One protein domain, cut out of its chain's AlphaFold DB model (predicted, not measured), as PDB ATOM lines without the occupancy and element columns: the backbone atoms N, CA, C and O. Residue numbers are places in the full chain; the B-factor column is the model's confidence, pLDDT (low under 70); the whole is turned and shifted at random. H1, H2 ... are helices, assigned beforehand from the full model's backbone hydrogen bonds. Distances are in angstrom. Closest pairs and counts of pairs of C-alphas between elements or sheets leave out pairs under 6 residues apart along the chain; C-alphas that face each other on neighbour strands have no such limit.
ATOM      1  N   ASP A  30      19.286  40.137 192.426       70.25
ATOM      2  CA  ASP A  30      20.046  39.268 191.522       70.25
ATOM      3  C   ASP A  30      21.243  38.586 192.202       70.25
ATOM      4  O   ASP A  30      21.560  37.443 191.894       70.25
ATOM      5  N   SER A  31      21.900  39.231 193.174       73.81
ATOM      6  CA  SER A  31      23.010  38.622 193.923       73.81
ATOM      7  C   SER A  31      22.547  37.542 194.906       73.81
ATOM      8  O   SER A  31      23.354  36.701 195.294       73.81
ATOM      9  N   ILE A  32      21.270  37.543 195.302       78.12
ATOM     10  CA  ILE A  32      20.640  36.466 196.078       78.12
ATOM     11  C   ILE A  32      20.180  35.364 195.120       78.12
ATOM     12  O   ILE A  32      20.535  34.203 195.316       78.12
ATOM     13  N   LEU A  33      19.456  35.736 194.058       79.25
ATOM     14  CA  LEU A  33      18.918  34.814 193.051       79.25
ATOM     15  C   LEU A  33      20.030  33.974 192.398       79.25
ATOM     16  O   LEU A  33      19.933  32.745 192.356       79.25
ATOM     17  N   ASN A  34      21.130  34.619 191.997       80.88
ATOM     18  CA  ASN A  34      22.279  33.993 191.334       80.88
ATOM     19  C   ASN A  34      23.287  33.341 192.303       80.88
ATOM     20  O   ASN A  34      24.339  32.867 191.869       80.88
ATOM     21  N   LYS A  35      23.025  33.311 193.619       80.75
ATOM     22  CA  LYS A  35      23.959  32.712 194.583       80.75
ATOM     23  C   LYS A  35      23.861  31.184 194.580       80.75
ATOM     24  O   LYS A  35      22.826  30.625 194.946       80.75
ATOM     25  N   SER A  36      24.962  30.505 194.261       80.81
ATOM     26  CA  SER A  36      25.112  29.070 194.549       80.81
ATOM     27  C   SER A  36      25.064  28.824 196.067       80.81
ATOM     28  O   SER A  36      25.693  29.544 196.850       80.81
ATOM     29  N   LEU A  37      24.311  27.799 196.474       83.56
ATOM     30  CA  LEU A  37      24.166  27.339 197.866       83.56
ATOM     31  C   LEU A  37      24.719  25.910 198.049       83.56
ATOM     32  O   LEU A  37      24.330  25.201 198.987       83.56
ATOM     33  N   ASP A  38      25.613  25.505 197.141       80.38
ATOM     34  CA  ASP A  38      26.211  24.164 197.073       80.38
ATOM     35  C   ASP A  38      27.273  23.959 198.164       80.38
ATOM     36  O   ASP A  38      27.518  22.844 198.619       80.38
ATOM     37  N   SER A  39      27.880  25.056 198.632       81.94
ATOM     38  CA  SER A  39      28.767  25.049 199.796       81.94
ATOM     39  C   SER A  39      27.972  25.055 201.116       81.94
ATOM     40  O   SER A  39      26.870  25.613 201.182       81.94
ATOM     41  N   PRO A  40      28.501  24.441 202.194       84.81
ATOM     42  CA  PRO A  40      27.847  24.446 203.498       84.81
ATOM     43  C   PRO A  40      27.726  25.876 204.032       84.81
ATOM     44  O   PRO A  40      28.718  26.593 204.179       84.81
ATOM     45  N   LEU A  41      26.499  26.292 204.340       86.88
ATOM     46  CA  LEU A  41      26.230  27.657 204.782       86.88
ATOM     47  C   LEU A  41      26.746  27.872 206.210       86.88
ATOM     48  O   LEU A  41      26.503  27.059 207.101       86.88
ATOM     49  N   THR A  42      27.428  28.993 206.442       88.19
ATOM     50  CA  THR A  42      27.910  29.416 207.767       88.19
ATOM     51  C   THR A  42      26.947  30.406 208.417       88.19
ATOM     52  O   THR A  42      26.104  31.004 207.738       88.19
ATOM     53  N   SER A  43      27.080  30.636 209.728       82.31
ATOM     54  CA  SER A  43      26.265  31.644 210.432       82.31
ATOM     55  C   SER A  43      26.427  33.042 209.816       82.31
ATOM     56  O   SER A  43      25.434  33.713 209.533       82.31
ATOM     57  N   SER A  44      27.667  33.469 209.549       82.06
ATOM     58  CA  SER A  44      27.954  34.764 208.914       82.06
ATOM     59  C   SER A  44      27.483  34.833 207.458       82.06
ATOM     60  O   SER A  44      26.860  35.819 207.067       82.06
ATOM     61  N   GLY A  45      27.711  33.781 206.664       84.56
ATOM     62  CA  GLY A  45      27.309  33.726 205.256       84.56
ATOM     63  C   GLY A  45      25.791  33.727 205.058       84.56
ATOM     64  O   GLY A  45      25.299  34.328 204.099       84.56
ATOM     65  N   SER A  46      25.054  33.109 205.985       85.44
ATOM     66  CA  SER A  46      23.585  33.062 205.994       85.44
ATOM     67  C   SER A  46      22.972  34.394 206.423       85.44
ATOM     68  O   SER A  46      22.071  34.903 205.762       85.44
ATOM     69  N   LEU A  47      23.482  35.001 207.499       84.75
ATOM     70  CA  LEU A  47      23.001  36.306 207.964       84.75
ATOM     71  C   LEU A  47      23.365  37.430 206.984       84.75
ATOM     72  O   LEU A  47      22.551  38.323 206.769       84.75
ATOM     73  N   GLY A  48      24.527  37.355 206.330       81.56
ATOM     74  CA  GLY A  48      24.888  38.254 205.232       81.56
ATOM     75  C   GLY A  48      23.964  38.105 204.019       81.56
ATOM     76  O   GLY A  48      23.542  39.108 203.459       81.56
ATOM     77  N   LEU A  49      23.590  36.871 203.654       83.62
ATOM     78  CA  LEU A  49      22.641  36.598 202.568       83.62
ATOM     79  C   LEU A  49      21.254  37.198 202.850       83.62
ATOM     80  O   LEU A  49      20.734  37.957 202.036       83.62
ATOM     81  N   LEU A  50      20.684  36.904 204.021       83.31
ATOM     82  CA  LEU A  50      19.377  37.426 204.435       83.31
ATOM     83  C   LEU A  50      19.416  38.954 204.648       83.31
ATOM     84  O   LEU A  50      18.446  39.648 204.354       83.31
ATOM     85  N   GLY A  51      20.549  39.492 205.109       72.56
ATOM     86  CA  GLY A  51      20.790  40.926 205.297       72.56
ATOM     87  C   GLY A  51      20.946  41.737 204.003       72.56
ATOM     88  O   GLY A  51      20.927  42.967 204.054       72.56
ATOM     89  N   THR A  52      21.062  41.088 202.838       70.94
ATOM     90  CA  THR A  52      21.037  41.768 201.531       70.94
ATOM     91  C   THR A  52      19.639  42.308 201.200       70.94
ATOM     92  O   THR A  52      19.524  43.344 200.546       70.94
ATOM     93  N   LEU A  53      18.577  41.660 201.698       69.00
ATOM     94  CA  LEU A  53      17.182  41.966 201.371       69.00
ATOM     95  C   LEU A  53      16.533  42.818 202.483       69.00
ATOM     96  O   LEU A  53      16.059  42.308 203.503       69.00
ATOM     97  N   LEU A  54      16.544  44.143 202.292       55.06
ATOM     98  CA  LEU A  54      16.148  45.170 203.280       55.06
ATOM     99  C   LEU A  54      14.938  46.029 202.852       55.06
ATOM    100  O   LEU A  54      14.776  47.139 203.349       55.06
ATOM    101  N   GLN A  55      14.128  45.566 201.899       56.41
ATOM    102  CA  GLN A  55      13.099  46.396 201.256       56.41
ATOM    103  C   GLN A  55      11.707  46.236 201.903       56.41
ATOM    104  O   GLN A  55      11.481  45.327 202.703       56.41
ATOM    105  N   GLU A  56      10.794  47.145 201.542       56.72
ATOM    106  CA  GLU A  56       9.387  47.168 201.974       56.72
ATOM    107  C   GLU A  56       8.652  45.850 201.641       56.72
ATOM    108  O   GLU A  56       8.921  45.258 200.589       56.72
ATOM    109  N   PRO A  57       7.693  45.408 202.481       59.22
ATOM    110  CA  PRO A  57       6.953  44.163 202.263       59.22
ATOM    111  C   PRO A  57       6.135  44.165 200.969       59.22
ATOM    112  O   PRO A  57       6.007  43.118 200.348       59.22
ATOM    113  N   ASP A  58       5.660  45.331 200.524       63.78
ATOM    114  CA  ASP A  58       4.787  45.456 199.356       63.78
ATOM    115  C   ASP A  58       5.451  44.983 198.043       63.78
ATOM    116  O   ASP A  58       4.769  44.544 197.123       63.78
ATOM    117  N   PHE A  59       6.786  45.044 197.934       68.44
ATOM    118  CA  PHE A  59       7.513  44.724 196.694       68.44
ATOM    119  C   PHE A  59       7.694  43.220 196.441       68.44
ATOM    120  O   PHE A  59       7.797  42.781 195.293       68.44
ATOM    121  N   PHE A  60       7.728  42.424 197.505       78.19
ATOM    122  CA  PHE A  60       7.883  40.976 197.418       78.19
ATOM    123  C   PHE A  60       6.532  40.289 197.504       78.19
ATOM    124  O   PHE A  60       5.589  40.838 198.068       78.19
ATOM    125  N   ASP A  61       6.444  39.083 196.951       84.19
ATOM    126  CA  ASP A  61       5.291  38.236 197.210       84.19
ATOM    127  C   ASP A  61       5.216  37.825 198.688       84.19
ATOM    128  O   ASP A  61       6.172  37.987 199.465       84.19
ATOM    129  N   PHE A  62       4.054  37.312 199.083       87.75
ATOM    130  CA  PHE A  62       3.811  36.859 200.440       87.75
ATOM    131  C   PHE A  62       4.881  35.861 200.916       87.75
ATOM    132  O   PHE A  62       5.537  35.164 200.152       87.75
ATOM    133  N   HIS A  63       5.075  35.804 202.230       89.31
ATOM    134  CA  HIS A  63       5.995  34.930 202.967       89.31
ATOM    135  C   HIS A  63       7.482  35.241 202.815       89.31
ATOM    136  O   HIS A  63       8.221  34.964 203.758       89.31
ATOM    137  N   ILE A  64       7.935  35.899 201.741       87.56
ATOM    138  CA  ILE A  64       9.358  36.217 201.520       87.56
ATOM    139  C   ILE A  64       9.952  37.005 202.700       87.56
ATOM    140  O   ILE A  64      10.934  36.563 203.305       87.56
ATOM    141  N   ILE A  65       9.355  38.142 203.081       85.31
ATOM    142  CA  ILE A  65       9.844  38.961 204.207       85.31
ATOM    143  C   ILE A  65       9.621  38.280 205.575       85.31
ATOM    144  O   ILE A  65      10.581  38.228 206.357       85.31
ATOM    145  N   PRO A  66       8.432  37.719 205.898       85.56
ATOM    146  CA  PRO A  66       8.220  36.962 207.135       85.56
ATOM    147  C   PRO A  66       9.198  35.800 207.339       85.56
ATOM    148  O   PRO A  66       9.832  35.717 208.394       85.56
ATOM    149  N   ALA A  67       9.376  34.936 206.335       89.56
ATOM    150  CA  ALA A  67      10.273  33.787 206.404       89.56
ATOM    151  C   ALA A  67      11.732  34.230 206.575       89.56
ATOM    152  O   ALA A  67      12.416  33.721 207.462       89.56
ATOM    153  N   LYS A  68      12.188  35.256 205.840       89.25
ATOM    154  CA  LYS A  68      13.520  35.862 206.019       89.25
ATOM    155  C   LYS A  68      13.755  36.310 207.466       89.25
ATOM    156  O   LYS A  68      14.780  35.986 208.065       89.25
ATOM    157  N   ASN A  69      12.802  37.043 208.047       86.94
ATOM    158  CA  ASN A  69      12.904  37.552 209.417       86.94
ATOM    159  C   ASN A  69      12.890  36.414 210.455       86.94
ATOM    160  O   ASN A  69      13.643  36.448 211.433       86.94
ATOM    161  N   LEU A  70      12.078  35.375 210.234       87.44
ATOM    162  CA  LEU A  70      12.068  34.174 211.068       87.44
ATOM    163  C   LEU A  70      13.382  33.385 210.972       87.44
ATOM    164  O   LEU A  70      13.880  32.943 212.008       87.44
ATOM    165  N   LEU A  71      13.970  33.264 209.777       90.31
ATOM    166  CA  LEU A  71      15.264  32.617 209.542       90.31
ATOM    167  C   LEU A  71      16.414  33.347 210.241       90.31
ATOM    168  O   LEU A  71      17.218  32.697 210.903       90.31
ATOM    169  N   VAL A  72      16.467  34.684 210.185       88.12
ATOM    170  CA  VAL A  72      17.454  35.482 210.945       88.12
ATOM    171  C   VAL A  72      17.373  35.170 212.445       88.12
ATOM    172  O   VAL A  72      18.397  34.938 213.098       88.12
ATOM    173  N   GLY A  73      16.154  35.101 212.991       85.38
ATOM    174  CA  GLY A  73      15.917  34.716 214.384       85.38
ATOM    175  C   GLY A  73      16.302  33.263 214.690       85.38
ATOM    176  O   GLY A  73      16.886  32.996 215.740       85.38
ATOM    177  N   LEU A  74      16.015  32.331 213.776       88.06
ATOM    178  CA  LEU A  74      16.351  30.913 213.909       88.06
ATOM    179  C   LEU A  74      17.866  30.675 213.877       88.06
ATOM    180  O   LEU A  74      18.375  30.007 214.769       88.06
ATOM    181  N   ILE A  75      18.598  31.262 212.925       87.56
ATOM    182  CA  ILE A  75      20.068  31.162 212.839       87.56
ATOM    183  C   ILE A  75      20.709  31.698 214.123       87.56
ATOM    184  O   ILE A  75      21.571  31.049 214.716       87.56
ATOM    185  N   SER A  76      20.244  32.861 214.589       84.75
ATOM    186  CA  SER A  76      20.734  33.486 215.822       84.75
ATOM    187  C   SER A  76      20.502  32.595 217.049       84.75
ATOM    188  O   SER A  76      21.380  32.496 217.907       84.75
ATOM    189  N   LYS A  77      19.348  31.914 217.110       83.31
ATOM    190  CA  LYS A  77      18.986  30.980 218.183       83.31
ATOM    191  C   LYS A  77      19.772  29.670 218.112       83.31
ATOM    192  O   LYS A  77      20.330  29.261 219.122       83.31
ATOM    193  N   ALA A  78      19.862  29.049 216.937       83.38
ATOM    194  CA  ALA A  78      20.606  27.808 216.721       83.38
ATOM    195  C   ALA A  78      22.090  27.976 217.075       83.38
ATOM    196  O   ALA A  78      22.658  27.132 217.758       83.38
ATOM    197  N   ARG A  79      22.695  29.115 216.707       81.94
ATOM    198  CA  ARG A  79      24.066  29.456 217.103       81.94
ATOM    199  C   ARG A  79      24.232  29.566 218.623       81.94
ATOM    200  O   ARG A  79      25.217  29.064 219.149       81.94
ATOM    201  N   ALA A  80      23.285  30.205 219.315       79.12
ATOM    202  CA  ALA A  80      23.328  30.372 220.769       79.12
ATOM    203  C   ALA A  80      23.159  29.046 221.533       79.12
ATOM    204  O   ALA A  80      23.765  28.872 222.582       79.12
ATOM    205  N   VAL A  81      22.363  28.111 221.001       76.69
ATOM    206  CA  VAL A  81      22.131  26.784 221.601       76.69
ATOM    207  C   VAL A  81      23.316  25.827 221.390       76.69
ATOM    208  O   VAL A  81      23.509  24.915 222.188       76.69
ATOM    209  N   LEU A  82      24.100  26.014 220.324       71.62
ATOM    210  CA  LEU A  82      25.170  25.091 219.922       71.62
ATOM    211  C   LEU A  82      26.596  25.597 220.211       71.62
ATOM    212  O   LEU A  82      27.546  24.886 219.913       71.62
ATOM    213  N   ASP A  83      26.754  26.805 220.761       61.88
ATOM    214  CA  ASP A  83      28.052  27.470 221.012       61.88
ATOM    215  C   ASP A  83      28.969  27.550 219.767       61.88
ATOM    216  O   ASP A  83      30.190  27.394 219.794       61.88
ATOM    217  N   HIS A  84      28.344  27.767 218.608       67.06
ATOM    218  CA  HIS A  84      29.002  27.749 217.303       67.06
ATOM    219  C   HIS A  84      29.644  29.104 216.951       67.06
ATOM    220  O   HIS A  84      29.004  30.161 217.002       67.06
ATOM    221  N   THR A  85      30.904  29.087 216.496       67.75
ATOM    222  CA  THR A  85      31.585  30.301 216.011       67.75
ATOM    223  C   THR A  85      30.971  30.797 214.694       67.75
ATOM    224  O   THR A  85      30.368  30.031 213.937       67.75
ATOM    225  N   TRP A  86      31.141  32.084 214.373       72.25
ATOM    226  CA  TRP A  86      30.536  32.717 213.186       72.25
ATOM    227  C   TRP A  86      30.854  32.026 211.846       72.25
ATOM    228  O   TRP A  86      30.063  32.140 210.907       72.25
ATOM    229  N   SER A  87      31.995  31.337 211.757       77.06
ATOM    230  CA  SER A  87      32.495  30.642 210.567       77.06
ATOM    231  C   SER A  87      32.148  29.152 210.511       77.06
ATOM    232  O   SER A  87      32.372  28.537 209.471       77.06
ATOM    233  N   THR A  88      31.591  28.557 211.572       77.50
ATOM    234  CA  THR A  88      31.135  27.158 211.506       77.50
ATOM    235  C   THR A  88      29.879  27.013 210.637       77.50
ATOM    236  O   THR A  88      29.057  27.943 210.573       77.50
ATOM    237  N   PRO A  89      29.702  25.856 209.967       84.56
ATOM    238  CA  PRO A  89      28.447  25.511 209.317       84.56
ATOM    239  C   PRO A  89      27.275  25.565 210.300       84.56
ATOM    240  O   PRO A  89      27.361  25.080 211.430       84.56
ATOM    241  N   ILE A  90      26.160  26.144 209.860       87.56
ATOM    242  CA  ILE A  90      24.890  26.042 210.588       87.56
ATOM    243  C   ILE A  90      24.282  24.636 210.422       87.56
ATOM    244  O   ILE A  90      24.580  23.954 209.434       87.56
ATOM    245  N   PRO A  91      23.420  24.193 211.356       89.31
ATOM    246  CA  PRO A  91      22.752  22.893 211.292       89.31
ATOM    247  C   PRO A  91      22.025  22.631 209.970       89.31
ATOM    248  O   PRO A  91      21.447  23.540 209.372       89.31
ATOM    249  N   THR A  92      22.048  21.377 209.512       89.19
ATOM    250  CA  THR A  92      21.533  20.974 208.193       89.19
ATOM    251  C   THR A  92      20.047  21.280 208.014       89.19
ATOM    252  O   THR A  92      19.644  21.676 206.927       89.19
ATOM    253  N   ASP A  93      19.238  21.168 209.070       89.62
ATOM    254  CA  ASP A  93      17.820  21.542 209.050       89.62
ATOM    255  C   ASP A  93      17.627  23.049 208.804       89.62
ATOM    256  O   ASP A  93      16.843  23.438 207.941       89.62
ATOM    257  N   VAL A  94      18.410  23.900 209.473       91.00
ATOM    258  CA  VAL A  94      18.423  25.353 209.229       91.00
ATOM    259  C   VAL A  94      18.944  25.678 207.821       91.00
ATOM    260  O   VAL A  94      18.387  26.553 207.159       91.00
ATOM    261  N   GLN A  95      19.961  24.963 207.320       91.88
ATOM    262  CA  GLN A  95      20.436  25.135 205.937       91.88
ATOM    263  C   GLN A  95      19.351  24.810 204.904       91.88
ATOM    264  O   GLN A  95      19.204  25.547 203.931       91.88
ATOM    265  N   THR A  96      18.591  23.730 205.106       93.44
ATOM    266  CA  THR A  96      17.498  23.327 204.208       93.44
ATOM    267  C   THR A  96      16.423  24.407 204.120       93.44
ATOM    268  O   THR A  96      16.004  24.747 203.018       93.44
ATOM    269  N   LEU A  97      16.045  25.022 205.245       94.81
ATOM    270  CA  LEU A  97      15.065  26.116 205.258       94.81
ATOM    271  C   LEU A  97      15.570  27.388 204.557       94.81
ATOM    272  O   LEU A  97      14.781  28.104 203.946       94.81
ATOM    273  N   ILE A  98      16.876  27.676 204.613       92.50
ATOM    274  CA  ILE A  98      17.462  28.808 203.873       92.50
ATOM    275  C   ILE A  98      17.468  28.527 202.369       92.50
ATOM    276  O   ILE A  98      17.150  29.434 201.602       92.50
ATOM    277  N   ARG A  99      17.790  27.296 201.940       93.00
ATOM    278  CA  ARG A  99      17.690  26.899 200.525       93.00
ATOM    279  C   ARG A  99      16.248  27.033 200.037       93.00
ATOM    280  O   ARG A  99      16.012  27.815 199.126       93.00
ATOM    281  N   ALA A 100      15.290  26.437 200.749       93.88
ATOM    282  CA  ALA A 100      13.863  26.550 200.442       93.88
ATOM    283  C   ALA A 100      13.363  28.008 200.375       93.88
ATOM    284  O   ALA A 100      12.545  28.331 199.522       93.88
ATOM    285  N   TRP A 101      13.874  28.915 201.218       94.12
ATOM    286  CA  TRP A 101      13.553  30.345 201.124       94.12
ATOM    287  C   TRP A 101      14.153  31.034 199.890       94.12
ATOM    288  O   TRP A 101      13.482  31.861 199.276       94.12
ATOM    289  N   VAL A 102      15.393  30.706 199.507       91.56
ATOM    290  CA  VAL A 102      15.998  31.242 198.274       91.56
ATOM    291  C   VAL A 102      15.302  30.682 197.035       91.56
ATOM    292  O   VAL A 102      15.068  31.432 196.094       91.56
ATOM    293  N   ASP A 103      14.932  29.404 197.038       91.94
ATOM    294  CA  ASP A 103      14.215  28.773 195.928       91.94
ATOM    295  C   ASP A 103      12.795  29.345 195.798       91.94
ATOM    296  O   ASP A 103      12.407  29.764 194.711       91.94
ATOM    297  N   TYR A 104      12.087  29.554 196.912       91.81
ATOM    298  CA  TYR A 104      10.804  30.263 196.916       91.81
ATOM    299  C   TYR A 104      10.917  31.700 196.367       91.81
ATOM    300  O   TYR A 104      10.063  32.133 195.595       91.81
ATOM    301  N   LEU A 105      11.995  32.427 196.694       88.31
ATOM    302  CA  LEU A 105      12.295  33.758 196.141       88.31
ATOM    303  C   LEU A 105      12.661  33.725 194.639       88.31
ATOM    304  O   LEU A 105      12.446  34.716 193.945       88.31
ATOM    305  N   ARG A 106      13.209  32.614 194.127       88.88
ATOM    306  CA  ARG A 106      13.462  32.406 192.687       88.88
ATOM    307  C   ARG A 106      12.179  32.112 191.917       88.88
ATOM    308  O   ARG A 106      12.030  32.596 190.801       88.88
ATOM    309  N   GLU A 107      11.276  31.337 192.510       90.00
ATOM    310  CA  GLU A 107       9.951  31.033 191.954       90.00
ATOM    311  C   GLU A 107       9.021  32.257 191.974       90.00
ATOM    312  O   GLU A 107       8.225  32.441 191.055       90.00
ATOM    313  N   HIS A 108       9.163  33.119 192.986       85.88
ATOM    314  CA  HIS A 108       8.360  34.327 193.197       85.88
ATOM    315  C   HIS A 108       9.260  35.579 193.149       85.88
ATOM    316  O   HIS A 108       9.469  36.238 194.177       85.88
ATOM    317  N   PRO A 109       9.836  35.919 191.975       75.81
ATOM    318  CA  PRO A 109      10.664  37.109 191.836       75.81
ATOM    319  C   PRO A 109       9.840  38.368 192.162       75.81
ATOM    320  O   PRO A 109       8.630  38.392 191.916       75.81
ATOM    321  N   PRO A 110      10.462  39.427 192.713       73.75
ATOM    322  CA  PRO A 110       9.747  40.642 193.091       73.75
ATOM    323  C   PRO A 110       8.976  41.252 191.915       73.75
ATOM    324  O   PRO A 110       9.503  41.396 190.812       73.75
ATOM    325  N   GLN A 111       7.728  41.641 192.173       65.56
ATOM    326  CA  GLN A 111       6.797  42.113 191.149       65.56
ATOM    327  C   GLN A 111       6.594  43.626 191.244       65.56
ATOM    328  O   GLN A 111       6.416  44.191 192.328       65.56
ATOM    329  N   ALA A 112       6.566  44.295 190.092       55.50
ATOM    330  CA  ALA A 112       6.231  45.710 190.005       55.50
ATOM    331  C   ALA A 112       4.720  45.918 190.206       55.50
ATOM    332  O   ALA A 112       3.931  45.832 189.268       55.50
ATOM    333  N   ILE A 113       4.314  46.197 191.445       59.31
ATOM    334  CA  ILE A 113       2.933  46.574 191.759       59.31
ATOM    335  C   ILE A 113       2.650  48.006 191.252       59.31
ATOM    336  O   ILE A 113       3.477  48.889 191.507       59.31
ATOM    337  N   LEU A 253       6.648  26.757 204.235       90.19
ATOM    338  CA  LEU A 253       7.965  27.288 204.594       90.19
ATOM    339  C   LEU A 253       7.945  28.022 205.946       90.19
ATOM    340  O   LEU A 253       8.821  27.801 206.781       90.19
ATOM    341  N   VAL A 254       6.955  28.889 206.187       88.69
ATOM    342  CA  VAL A 254       6.830  29.600 207.473       88.69
ATOM    343  C   VAL A 254       6.541  28.622 208.612       88.69
ATOM    344  O   VAL A 254       7.175  28.721 209.665       88.69
ATOM    345  N   ASP A 255       5.637  27.668 208.406       89.62
ATOM    346  CA  ASP A 255       5.282  26.667 209.414       89.62
ATOM    347  C   ASP A 255       6.466  25.726 209.733       89.62
ATOM    348  O   ASP A 255       6.726  25.443 210.906       89.62
ATOM    349  N   ASP A 256       7.270  25.343 208.737       92.44
ATOM    350  CA  ASP A 256       8.495  24.553 208.902       92.44
ATOM    351  C   ASP A 256       9.582  25.325 209.668       92.44
ATOM    352  O   ASP A 256      10.191  24.787 210.601       92.44
ATOM    353  N   ILE A 257       9.793  26.613 209.356       92.00
ATOM    354  CA  ILE A 257      10.715  27.476 210.116       92.00
ATOM    355  C   ILE A 257      10.262  27.593 211.578       92.00
ATOM    356  O   ILE A 257      11.093  27.566 212.491       92.00
ATOM    357  N   LEU A 258       8.954  27.709 211.827       88.25
ATOM    358  CA  LEU A 258       8.402  27.761 213.179       88.25
ATOM    359  C   LEU A 258       8.555  26.425 213.920       88.25
ATOM    360  O   LEU A 258       8.985  26.436 215.074       88.25
ATOM    361  N   SER A 259       8.303  25.299 213.254       89.81
ATOM    362  CA  SER A 259       8.496  23.945 213.787       89.81
ATOM    363  C   SER A 259       9.955  23.691 214.184       89.81
ATOM    364  O   SER A 259      10.242  23.271 215.309       89.81
ATOM    365  N   VAL A 260      10.914  24.031 213.315       89.56
ATOM    366  CA  VAL A 260      12.346  23.925 213.636       89.56
ATOM    367  C   VAL A 260      12.725  24.875 214.776       89.56
ATOM    368  O   VAL A 260      13.417  24.466 215.709       89.56
ATOM    369  N   ARG A 261      12.212  26.111 214.796       86.69
ATOM    370  CA  ARG A 261      12.442  27.058 215.901       86.69
ATOM    371  C   ARG A 261      11.909  26.555 217.245       86.69
ATOM    372  O   ARG A 261      12.530  26.820 218.272       86.69
ATOM    373  N   GLU A 262      10.803  25.815 217.265       84.25
ATOM    374  CA  GLU A 262      10.284  25.196 218.488       84.25
ATOM    375  C   GLU A 262      11.186  24.071 219.013       84.25
ATOM    376  O   GLU A 262      11.351  23.971 220.229       84.25
ATOM    377  N   LYS A 263      11.884  23.324 218.141       83.25
ATOM    378  CA  LYS A 263      12.941  22.379 218.558       83.25
ATOM    379  C   LYS A 263      14.075  23.102 219.293       83.25
ATOM    380  O   LYS A 263      14.440  22.705 220.393       83.25
ATOM    381  N   TYR A 264      14.585  24.214 218.759       79.50
ATOM    382  CA  TYR A 264      15.638  24.987 219.440       79.50
ATOM    383  C   TYR A 264      15.160  25.663 220.739       79.50
ATOM    384  O   TYR A 264      15.963  25.876 221.642       79.50
ATOM    385  N   ASN A 265      13.863  25.957 220.882       71.81
ATOM    386  CA  ASN A 265      13.295  26.406 222.159       71.81
ATOM    387  C   ASN A 265      13.142  25.256 223.177       71.81
ATOM    388  O   ASN A 265      13.206  25.498 224.380       71.81
ATOM    389  N   SER A 266      12.929  24.012 222.729       60.75
ATOM    390  CA  SER A 266      12.802  22.857 223.629       60.75
ATOM    391  C   SER A 266      14.147  22.340 224.155       60.75
ATOM    392  O   SER A 266      14.169  21.693 225.201       60.75
ATOM    393  N   VAL A 267      15.264  22.676 223.495       56.59
ATOM    394  CA  VAL A 267      16.620  22.398 224.003       56.59
ATOM    395  C   VAL A 267      16.934  23.245 225.245       56.59
ATOM    396  O   VAL A 267      17.352  22.671 226.248       56.59
TER     397      VAL A 267
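What this domain is: This is residues 30 to 113 and 253 to 267 of the 733 residues of the protein "Gag/pol/env polyprotein, putative" of Perkinsus marinus (strain ATCC 50983 / TXsc) (UniProt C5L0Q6). Three long helices, H3, H4 and H5, stand in a triangle as an up-and-down bundle, each running against the one before it in the chain. The shorter H2 packs on H3, on the side away from H5, and the one-turn H1 packs on H4 near that helix's last residues. The printed part has 99 residues with five named helices, in the order H1 to H5, and no named strand: its class is all helix. It is compact, with a radius of gyration of the C-alphas of 13.3 A, yet elongated, spanning 42 by 25 by 19 A.

How they stand to each other: H1, residues 30 to 33, touches residues 102 to 106 alone of H4, residues 92 to 107; the closest C-alphas, of Leu 33 and Arg 106, are 6.0 A apart. H2, residues 43 to 51, and H3, residues 64 to 82, form a helical hairpin at a shallow tilt of 18 degrees; their closest C-alphas, of Leu 50 and Lys 68, are 6.3 A apart. H3 and H4 form another, at a shallow tilt of 14 degrees, closest at the C-alphas of Ile 64 and Leu 105, 6.6 A. H5, residues 253 to 267, touches H3, the same way at 20 degrees, a shallow tilt; the closest C-alphas, of Ala 67 and Val 254, are 5.5 A apart. H5 touches H4, opposite ways at a shallow tilt of 17 degrees, closest at the C-alphas of Leu 97 and Ile 257, 6.7 A. H2 and H5 are apart. Every O i to N i+4 pair is within hydrogen-bond range in H2, H3, H4 and H5; H1 is too short for such a pair.

Where its parts are: H1 begins at C-alpha 30, (20.046, 39.268, 191.522), and H2 follows at residue 43. From first to last C-alpha, H3 measures 26.7 A, H4 22.3 A and H5 21.8 A. H5 ends at C-alpha 267, (16.620, 22.398, 224.003).

The domain as a whole: The C-alphas farthest apart, of Asp 83 and Ile 113, are 43.0 A apart. Residues 114 to 252 are not printed; C-alphas 113 and 253 are 23.7 A apart across the cut. The link from H2 to H3 is long. The model's pLDDT is under 70 at residues 53 to 59, 83 to 85, 111 to 113 and 266 to 267.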